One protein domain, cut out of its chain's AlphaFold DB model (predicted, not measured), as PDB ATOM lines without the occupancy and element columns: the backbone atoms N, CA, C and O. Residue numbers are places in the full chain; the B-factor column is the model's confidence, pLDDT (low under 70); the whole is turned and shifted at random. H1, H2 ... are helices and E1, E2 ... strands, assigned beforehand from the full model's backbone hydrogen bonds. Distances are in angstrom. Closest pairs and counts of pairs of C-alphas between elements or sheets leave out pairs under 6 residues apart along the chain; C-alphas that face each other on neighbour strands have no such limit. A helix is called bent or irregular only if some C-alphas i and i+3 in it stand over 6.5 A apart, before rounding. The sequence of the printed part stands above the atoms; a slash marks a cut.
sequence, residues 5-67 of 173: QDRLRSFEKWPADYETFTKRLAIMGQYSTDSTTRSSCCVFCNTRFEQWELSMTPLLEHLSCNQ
ATOM      1  N   GLN A   5     168.040 211.273 157.235       85.38
ATOM      2  CA  GLN A   5     167.448 212.532 156.788       85.38
ATOM      3  C   GLN A   5     168.469 213.675 156.741       85.38
ATOM      4  O   GLN A   5     168.500 214.403 155.752       85.38
ATOM      5  N   ASP A   6     169.350 213.796 157.744       89.00
ATOM      6  CA  ASP A   6     170.461 214.761 157.723       89.00
ATOM      7  C   ASP A   6     171.319 214.585 156.467       89.00
ATOM      8  O   ASP A   6     171.690 215.548 155.795       89.00
ATOM      9  N   ARG A   7     171.663 213.324 156.173       92.50
ATOM     10  CA  ARG A   7     172.503 212.976 155.029       92.50
ATOM     11  C   ARG A   7     171.782 213.266 153.724       92.50
ATOM     12  O   ARG A   7     172.388 213.868 152.846       92.50
ATOM     13  N   LEU A   8     170.504 212.914 153.608       92.38
ATOM     14  CA  LEU A   8     169.711 213.191 152.414       92.38
ATOM     15  C   LEU A   8     169.597 214.700 152.152       92.38
ATOM     16  O   LEU A   8     169.854 215.141 151.037       92.38
ATOM     17  N   ARG A   9     169.324 215.496 153.194       93.94
ATOM     18  CA  ARG A   9     169.226 216.962 153.106       93.94
ATOM     19  C   ARG A   9     170.497 217.610 152.556       93.94
ATOM     20  O   ARG A   9     170.443 218.603 151.843       93.94
ATOM     21  N   SER A  10     171.661 217.028 152.833       96.81
ATOM     22  CA  SER A  10     172.924 217.552 152.298       96.81
ATOM     23  C   SER A  10     172.998 217.550 150.765       96.81
ATOM     24  O   SER A  10     173.760 218.324 150.187       96.81
ATOM     25  N   PHE A  11     172.192 216.716 150.105       97.12
ATOM     26  CA  PHE A  11     172.134 216.605 148.653       97.12
ATOM     27  C   PHE A  11     171.119 217.554 147.996       97.12
ATOM     28  O   PHE A  11     170.984 217.512 146.782       97.12
ATOM     29  N   GLU A  12     170.452 218.451 148.733       96.44
ATOM     30  CA  GLU A  12     169.432 219.374 148.185       96.44
ATOM     31  C   GLU A  12     169.902 220.205 146.978       96.44
ATOM     32  O   GLU A  12     169.096 220.582 146.134       96.44
ATOM     33  N   LYS A  13     171.205 220.500 146.889       97.12
ATOM     34  CA  LYS A  13     171.797 221.279 145.786       97.12
ATOM     35  C   LYS A  13     172.245 220.428 144.594       97.12
ATOM     36  O   LYS A  13     172.801 220.975 143.643       97.12
ATOM     37  N   TRP A  14     172.101 219.107 144.665       97.44
ATOM     38  CA  TRP A  14     172.449 218.229 143.552       97.44
ATOM     39  C   TRP A  14     171.395 218.317 142.440       97.44
ATOM     40  O   TRP A  14     170.248 218.674 142.705       97.44
ATOM     41  N   PRO A  15     171.769 217.991 141.192       96.00
ATOM     42  CA  PRO A  15     170.824 217.929 140.082       96.00
ATOM     43  C   PRO A  15     169.626 217.002 140.362       96.00
ATOM     44  O   PRO A  15     169.763 215.973 141.023       96.00
ATOM     45  N   ALA A  16     168.443 217.355 139.850       94.69
ATOM     46  CA  ALA A  16     167.193 216.641 140.144       94.69
ATOM     47  C   ALA A  16     167.185 215.181 139.648       94.69
ATOM     48  O   ALA A  16     166.600 214.307 140.282       94.69
ATOM     49  N   ASP A  17     167.889 214.889 138.556       95.81
ATOM     50  CA  ASP A  17     168.089 213.535 138.027       95.81
ATOM     51  C   ASP A  17     168.894 212.621 138.973       95.81
ATOM     52  O   ASP A  17     168.865 211.398 138.828       95.81
ATOM     53  N   TYR A  18     169.542 213.182 140.000       95.88
ATOM     54  CA  TYR A  18     170.227 212.438 141.057       95.88
ATOM     55  C   TYR A  18     169.339 212.129 142.274       95.88
ATOM     56  O   TYR A  18     169.844 211.564 143.245       95.88
ATOM     57  N   GLU A  19     168.035 212.429 142.275       92.38
ATOM     58  CA  GLU A  19     167.176 212.228 143.458       92.38
ATOM     59  C   GLU A  19     167.264 210.791 144.015       92.38
ATOM     60  O   GLU A  19     167.652 210.574 145.165       92.38
ATOM     61  N   THR A  20     167.000 209.774 143.191       91.75
ATOM     62  CA  THR A  20     167.103 208.366 143.617       91.75
ATOM     63  C   THR A  20     168.544 207.972 143.955       91.75
ATOM     64  O   THR A  20     168.783 207.171 144.863       91.75
ATOM     65  N   PHE A  21     169.526 208.546 143.257       94.69
ATOM     66  CA  PHE A  21     170.942 208.275 143.492       94.69
ATOM     67  C   PHE A  21     171.388 208.769 144.874       94.69
ATOM     68  O   PHE A  21     172.012 208.031 145.632       94.69
ATOM     69  N   THR A  22     171.006 209.988 145.247       95.31
ATOM     70  CA  THR A  22     171.353 210.608 146.534       95.31
ATOM     71  C   THR A  22     170.693 209.896 147.714       95.31
ATOM     72  O   THR A  22     171.333 209.730 148.753       95.31
ATOM     73  N   LYS A  23     169.484 209.339 147.540       92.12
ATOM     74  CA  LYS A  23     168.872 208.415 148.516       92.12
ATOM     75  C   LYS A  23     169.745 207.174 148.743       92.12
ATOM     76  O   LYS A  23     170.015 206.818 149.892       92.12
ATOM     77  N   ARG A  24     170.281 206.558 147.675       92.44
ATOM     78  CA  ARG A  24     171.242 205.434 147.786       92.44
ATOM     79  C   ARG A  24     172.523 205.851 148.509       92.44
ATOM     80  O   ARG A  24     172.986 205.128 149.391       92.44
ATOM     81  N   LEU A  25     173.072 207.026 148.194       94.56
ATOM     82  CA  LEU A  25     174.238 207.581 148.894       94.56
ATOM     83  C   LEU A  25     173.960 207.750 150.398       94.56
ATOM     84  O   LEU A  25     174.745 207.291 151.232       94.56
ATOM     85  N   ALA A  26     172.819 208.341 150.754       91.81
ATOM     86  CA  ALA A  26     172.423 208.573 152.139       91.81
ATOM     87  C   ALA A  26     172.197 207.263 152.921       91.81
ATOM     88  O   ALA A  26     172.606 207.172 154.087       91.81
ATOM     89  N   ILE A  27     171.621 206.226 152.296       88.19
ATOM     90  CA  ILE A  27     171.526 204.868 152.870       88.19
ATOM     91  C   ILE A  27     172.923 204.316 153.182       88.19
ATOM     92  O   ILE A  27     173.154 203.787 154.270       88.19
ATOM     93  N   MET A  28     173.877 204.520 152.273       88.94
ATOM     94  CA  MET A  28     175.272 204.082 152.401       88.94
ATOM     95  C   MET A  28     176.110 204.888 153.404       88.94
ATOM     96  O   MET A  28     177.329 204.701 153.487       88.94
ATOM     97  N   GLY A  29     175.482 205.779 154.176       89.69
ATOM     98  CA  GLY A  29     176.172 206.628 155.142       89.69
ATOM     99  C   GLY A  29     176.904 207.807 154.511       89.69
ATOM    100  O   GLY A  29     177.733 208.417 155.183       89.69
ATOM    101  N   GLN A  30     176.644 208.125 153.244       93.62
ATOM    102  CA  GLN A  30     177.311 209.226 152.564       93.62
ATOM    103  C   GLN A  30     176.515 210.524 152.661       93.62
ATOM    104  O   GLN A  30     175.289 210.509 152.734       93.62
ATOM    105  N   TYR A  31     177.228 211.642 152.643       96.31
ATOM    106  CA  TYR A  31     176.672 212.988 152.585       96.31
ATOM    107  C   TYR A  31     177.422 213.830 151.555       96.31
ATOM    108  O   TYR A  31     178.601 213.583 151.301       96.31
ATOM    109  N   SER A  32     176.741 214.811 150.968       97.75
ATOM    110  CA  SER A  32     177.309 215.747 149.999       97.75
ATOM    111  C   SER A  32     178.391 216.605 150.643       97.75
ATOM    112  O   SER A  32     178.181 217.201 151.702       97.75
ATOM    113  N   THR A  33     179.540 216.699 149.983       97.56
ATOM    114  CA  THR A  33     180.595 217.658 150.332       97.56
ATOM    115  C   THR A  33     180.705 218.786 149.314       97.56
ATOM    116  O   THR A  33     181.152 219.867 149.675       97.56
ATOM    117  N   ASP A  34     180.298 218.542 148.066       96.12
ATOM    118  CA  ASP A  34     180.264 219.536 146.992       96.12
ATOM    119  C   ASP A  34     179.243 219.098 145.928       96.12
ATOM    120  O   ASP A  34     179.318 217.989 145.397       96.12
ATOM    121  N   SER A  35     178.261 219.950 145.627       94.62
ATOM    122  CA  SER A  35     177.246 219.677 144.603       94.62
ATOM    123  C   SER A  35     177.744 219.906 143.176       94.62
ATOM    124  O   SER A  35     177.234 219.280 142.253       94.62
ATOM    125  N   THR A  36     178.738 220.774 142.984       94.62
ATOM    126  CA  THR A  36     179.293 221.137 141.670       94.62
ATOM    127  C   THR A  36     180.101 219.984 141.094       94.62
ATOM    128  O   THR A  36     179.929 219.604 139.939       94.62
ATOM    129  N   THR A  37     180.957 219.384 141.919       95.56
ATOM    130  CA  THR A  37     181.769 218.221 141.536       95.56
ATOM    131  C   THR A  37     181.056 216.898 141.787       95.56
ATOM    132  O   THR A  37     181.616 215.846 141.479       95.56
ATOM    133  N   ARG A  38     179.835 216.935 142.346       96.69
ATOM    134  CA  ARG A  38     179.087 215.758 142.807       96.69
ATOM    135  C   ARG A  38     179.972 214.890 143.694       96.69
ATOM    136  O   ARG A  38     180.216 213.726 143.390       96.69
ATOM    137  N   SER A  39     180.502 215.483 144.756       97.38
ATOM    138  CA  SER A  39     181.381 214.815 145.715       97.38
ATOM    139  C   SER A  39     180.651 214.511 147.014       97.38
ATOM    140  O   SER A  39     179.814 215.288 147.483       97.38
ATOM    141  N   SER A  40     180.992 213.381 147.623       97.50
ATOM    142  CA  SER A  40     180.423 212.929 148.888       97.50
ATOM    143  C   SER A  40     181.487 212.348 149.819       97.50
ATOM    144  O   SER A  40     182.602 212.010 149.420       97.50
ATOM    145  N   CYS A  41     181.139 212.204 151.094       96.25
ATOM    146  CA  CYS A  41     181.984 211.569 152.098       96.25
ATOM    147  C   CYS A  41     181.161 210.606 152.951       96.25
ATOM    148  O   CYS A  41     180.004 210.876 153.269       96.25
ATOM    149  N   CYS A  42     181.747 209.473 153.332       93.81
ATOM    150  CA  CYS A  42     181.111 208.518 154.234       93.81
ATOM    151  C   CYS A  42     181.321 208.910 155.703       93.81
ATOM    152  O   CYS A  42     182.457 209.027 156.156       93.81
ATOM    153  N   VAL A  43     180.244 209.007 156.488       90.50
ATOM    154  CA  VAL A  43     180.318 209.343 157.926       90.50
ATOM    155  C   VAL A  43     180.970 208.253 158.781       90.50
ATOM    156  O   VAL A  43     181.430 208.526 159.885       90.50
ATOM    157  N   PHE A  44     180.993 207.005 158.302       86.88
ATOM    158  CA  PHE A  44     181.465 205.862 159.090       86.88
ATOM    159  C   PHE A  44     182.954 205.573 158.915       86.88
ATOM    160  O   PHE A  44     183.579 205.003 159.807       86.88
ATOM    161  N   CYS A  45     183.512 205.906 157.754       89.75
ATOM    162  CA  CYS A  45     184.891 205.572 157.401       89.75
ATOM    163  C   CYS A  45     185.689 206.746 156.828       89.75
ATOM    164  O   CYS A  45     186.879 206.589 156.581       89.75
ATOM    165  N   ASN A  46     185.055 207.905 156.629       91.94
ATOM    166  CA  ASN A  46     185.653 209.125 156.086       91.94
ATOM    167  C   ASN A  46     186.227 208.999 154.663       91.94
ATOM    168  O   ASN A  46     186.925 209.905 154.208       91.94
ATOM    169  N   THR A  47     185.932 207.913 153.939       94.44
ATOM    170  CA  THR A  47     186.262 207.804 152.513       94.44
ATOM    171  C   THR A  47     185.513 208.883 151.735       94.44
ATOM    172  O   THR A  47     184.300 209.040 151.904       94.44
ATOM    173  N   ARG A  48     186.251 209.613 150.895       95.38
ATOM    174  CA  ARG A  48     185.729 210.633 149.983       95.38
ATOM    175  C   ARG A  48     185.543 210.044 148.593       95.38
ATOM    176  O   ARG A  48     186.338 209.213 148.162       95.38
ATOM    177  N   PHE A  49     184.498 210.503 147.928       96.06
ATOM    178  CA  PHE A  49     184.138 210.148 146.567       96.06
ATOM    179  C   PHE A  49     183.906 211.438 145.800       96.06
ATOM    180  O   PHE A  49     183.355 212.395 146.345       96.06
ATOM    181  N   GLU A  50     184.322 211.468 144.546       94.50
ATOM    182  CA  GLU A  50     184.232 212.646 143.695       94.50
ATOM    183  C   GLU A  50     183.696 212.231 142.333       94.50
ATOM    184  O   GLU A  50     183.852 211.075 141.939       94.50
ATOM    185  N   GLN A  51     183.077 213.176 141.623       95.44
ATOM    186  CA  GLN A  51     182.632 212.985 140.243       95.44
ATOM    187  C   GLN A  51     181.634 211.831 140.075       95.44
ATOM    188  O   GLN A  51     181.717 211.070 139.119       95.44
ATOM    189  N   TRP A  52     180.659 211.710 140.980       97.44
ATOM    190  CA  TRP A  52     179.636 210.673 140.855       97.44
ATOM    191  C   TRP A  52     178.858 210.767 139.535       97.44
ATOM    192  O   TRP A  52     178.270 211.803 139.208       97.44
ATOM    193  N   GLU A  53     178.767 209.640 138.835       96.56
ATOM    194  CA  GLU A  53     177.948 209.459 137.637       96.56
ATOM    195  C   GLU A  53     176.752 208.542 137.923       96.56
ATOM    196  O   GLU A  53     176.853 207.588 138.697       96.56
ATOM    197  N   LEU A  54     175.615 208.787 137.260       95.62
ATOM    198  CA  LEU A  54     174.397 207.971 137.411       95.62
ATOM    199  C   LEU A  54     174.581 206.505 136.979       95.62
ATOM    200  O   LEU A  54     173.816 205.638 137.399       95.62
ATOM    201  N   SER A  55     175.588 206.226 136.148       94.62
ATOM    202  CA  SER A  55     175.988 204.881 135.715       94.62
ATOM    203  C   SER A  55     176.670 204.070 136.826       94.62
ATOM    204  O   SER A  55     176.726 202.840 136.751       94.62
ATOM    205  N   MET A  56     177.189 204.736 137.862       94.00
ATOM    206  CA  MET A  56     177.938 204.103 138.945       94.00
ATOM    207  C   MET A  56     177.001 203.463 139.968       94.00
ATOM    208  O   MET A  56     175.866 203.885 140.182       94.00
ATOM    209  N   THR A  57     177.498 202.443 140.664       91.00
ATOM    210  CA  THR A  57     176.765 201.816 141.771       91.00
ATOM    211  C   THR A  57     177.416 202.206 143.099       91.00
ATOM    212  O   THR A  57     178.487 201.678 143.406       91.00
ATOM    213  N   PRO A  58     176.786 203.062 143.932       92.62
ATOM    214  CA  PRO A  58     177.383 203.551 145.176       92.62
ATOM    215  C   PRO A  58     177.941 202.478 146.107       92.62
ATOM    216  O   PRO A  58     179.003 202.654 146.704       92.62
ATOM    217  N   LEU A  59     177.232 201.352 146.219       90.31
ATOM    218  CA  LEU A  59     177.672 200.199 146.995       90.31
ATOM    219  C   LEU A  59     179.019 199.669 146.477       90.31
ATOM    220  O   LEU A  59     179.948 199.495 147.262       90.31
ATOM    221  N   LEU A  60     179.124 199.422 145.167       89.25
ATOM    222  CA  LEU A  60     180.309 198.829 144.542       89.25
ATOM    223  C   LEU A  60     181.513 199.766 144.608       89.25
ATOM    224  O   LEU A  60     182.605 199.319 144.954       89.25
ATOM    225  N   GLU A  61     181.304 201.056 144.367       92.44
ATOM    226  CA  GLU A  61     182.358 202.067 144.476       92.44
ATOM    227  C   GLU A  61     182.876 202.185 145.913       92.44
ATOM    228  O   GLU A  61     184.082 202.156 146.158       92.44
ATOM    229  N   HIS A  62     181.980 202.198 146.903       91.56
ATOM    230  CA  HIS A  62     182.373 202.243 148.311       91.56
ATOM    231  C   HIS A  62     183.140 200.982 148.743       91.56
ATOM    232  O   HIS A  62     184.124 201.079 149.483       91.56
ATOM    233  N   LEU A  63     182.746 199.799 148.260       88.00
ATOM    234  CA  LEU A  63     183.504 198.562 148.473       88.00
ATOM    235  C   LEU A  63     184.886 198.620 147.811       88.00
ATOM    236  O   LEU A  63     185.858 198.156 148.405       88.00
ATOM    237  N   SER A  64     184.970 199.188 146.605       88.38
ATOM    238  CA  SER A  64     186.204 199.307 145.823       88.38
ATOM    239  C   SER A  64     187.217 200.228 146.508       88.38
ATOM    240  O   SER A  64     188.336 199.807 146.803       88.38
ATOM    241  N   CYS A  65     186.801 201.448 146.857       87.44
ATOM    242  CA  CYS A  65     187.675 202.460 147.454       87.44
ATOM    243  C   CYS A  65     188.112 202.127 148.887       87.44
ATOM    244  O   CYS A  65     189.111 202.662 149.357       87.44
ATOM    245  N   ASN A  66     187.367 201.274 149.599       77.19
ATOM    246  CA  ASN A  66     187.593 201.036 151.023       77.19
ATOM    247  C   ASN A  66     187.646 199.550 151.421       77.19
ATOM    248  O   ASN A  66     187.408 199.240 152.583       77.19
ATOM    249  N   GLN A  67     187.907 198.629 150.484       68.44
ATOM    250  CA  GLN A  67     188.179 197.187 150.686       68.44
ATOM    251  C   GLN A  67     187.504 196.536 151.919       68.44
ATOM    252  O   GLN A  67     188.155 195.897 152.748       68.44
TER     253      GLN A  67
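This is residues 5 to 67 of the 173 residues of an uncharacterized protein of Vittaforma corneae (strain ATCC 50505) (UniProt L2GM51). A short hairpin of two strands, E1 and E2, lies near the middle of a small rounded body, with the second half of H2 close by and H1 packed on both H2 and E1. A long loop, residues 43 to 57, folds back beside E2, where residues 48 and 49 pair with it, and goes on to H3, which lies well away from H1. The printed part has 63 residues with three named helices and two named strands, in the order H1, H2, E1, E2, H3; the sheet has the order E1 - E2 and is antiparallel, and the class is mixed, helices and strands. The whole is compact, with a radius of gyration of the C-alphas of 10.3 A and spans of 30 by 24 by 18 A.

E1, residues 30 to 34, and E2, residues 39 to 42, form a hairpin of antiparallel neighbour strands, with 147 degrees between their directions. N 31 and O 41 are 2.9 A apart and N 39 and O 34 are 2.8 A apart, both within hydrogen-bond range. Residues 40 to 41 of E2 also pair, antiparallel, with residues 48 to 49. H2, residues 16 to 27, and E2 are near each other, with 6 pairs of C-alphas within 10 A. The closest C-alphas of H2 and E1 are those of Leu 25 and Tyr 31, 7.0 A apart. H1, residues 5 to 9, touches H2, which takes part with residues 22 to 26 alone; the closest C-alphas are those of Arg 7 and Ala 26, 5.3 A apart. The closest C-alphas of H1 and E1 are those of Arg 7 and Tyr 31, 4.8 A apart. H3, residues 58 to 66, is close to H2 but not clearly touching it, the closest C-alphas being those of Leu 25 and Pro 58, 6.3 A apart. H2 and H3 run the same way at a steep tilt of 55 degrees. H3 is apart from H1 and from E1, and H1 is apart from E2. In H1 and H3 every O i to N i+4 pair is within hydrogen-bond range; in H2 it is 6 of 8.

E1 runs 12.1 A from C-alpha 30 at (177.311, 209.226, 152.564) to C-alpha 34, and E2 covers 10.6 A. H2 is 17.9 A long and irregular: C-alphas 17 and 20 are 7.7 A apart. H1, 6.0 A long, begins at C-alpha 5 at (167.448, 212.532, 156.788). H3, 12.0 A long, ends at C-alpha 66 at (187.593, 201.036, 151.023).

The two C-alphas farthest apart are those of Ala 16 and Gln 67, at 30.5 A. The printed part has no cut. The link from E2 to H3, 15 residues, is long. The mean pLDDT of the printed part is 92.9, and residue 67 is under 70.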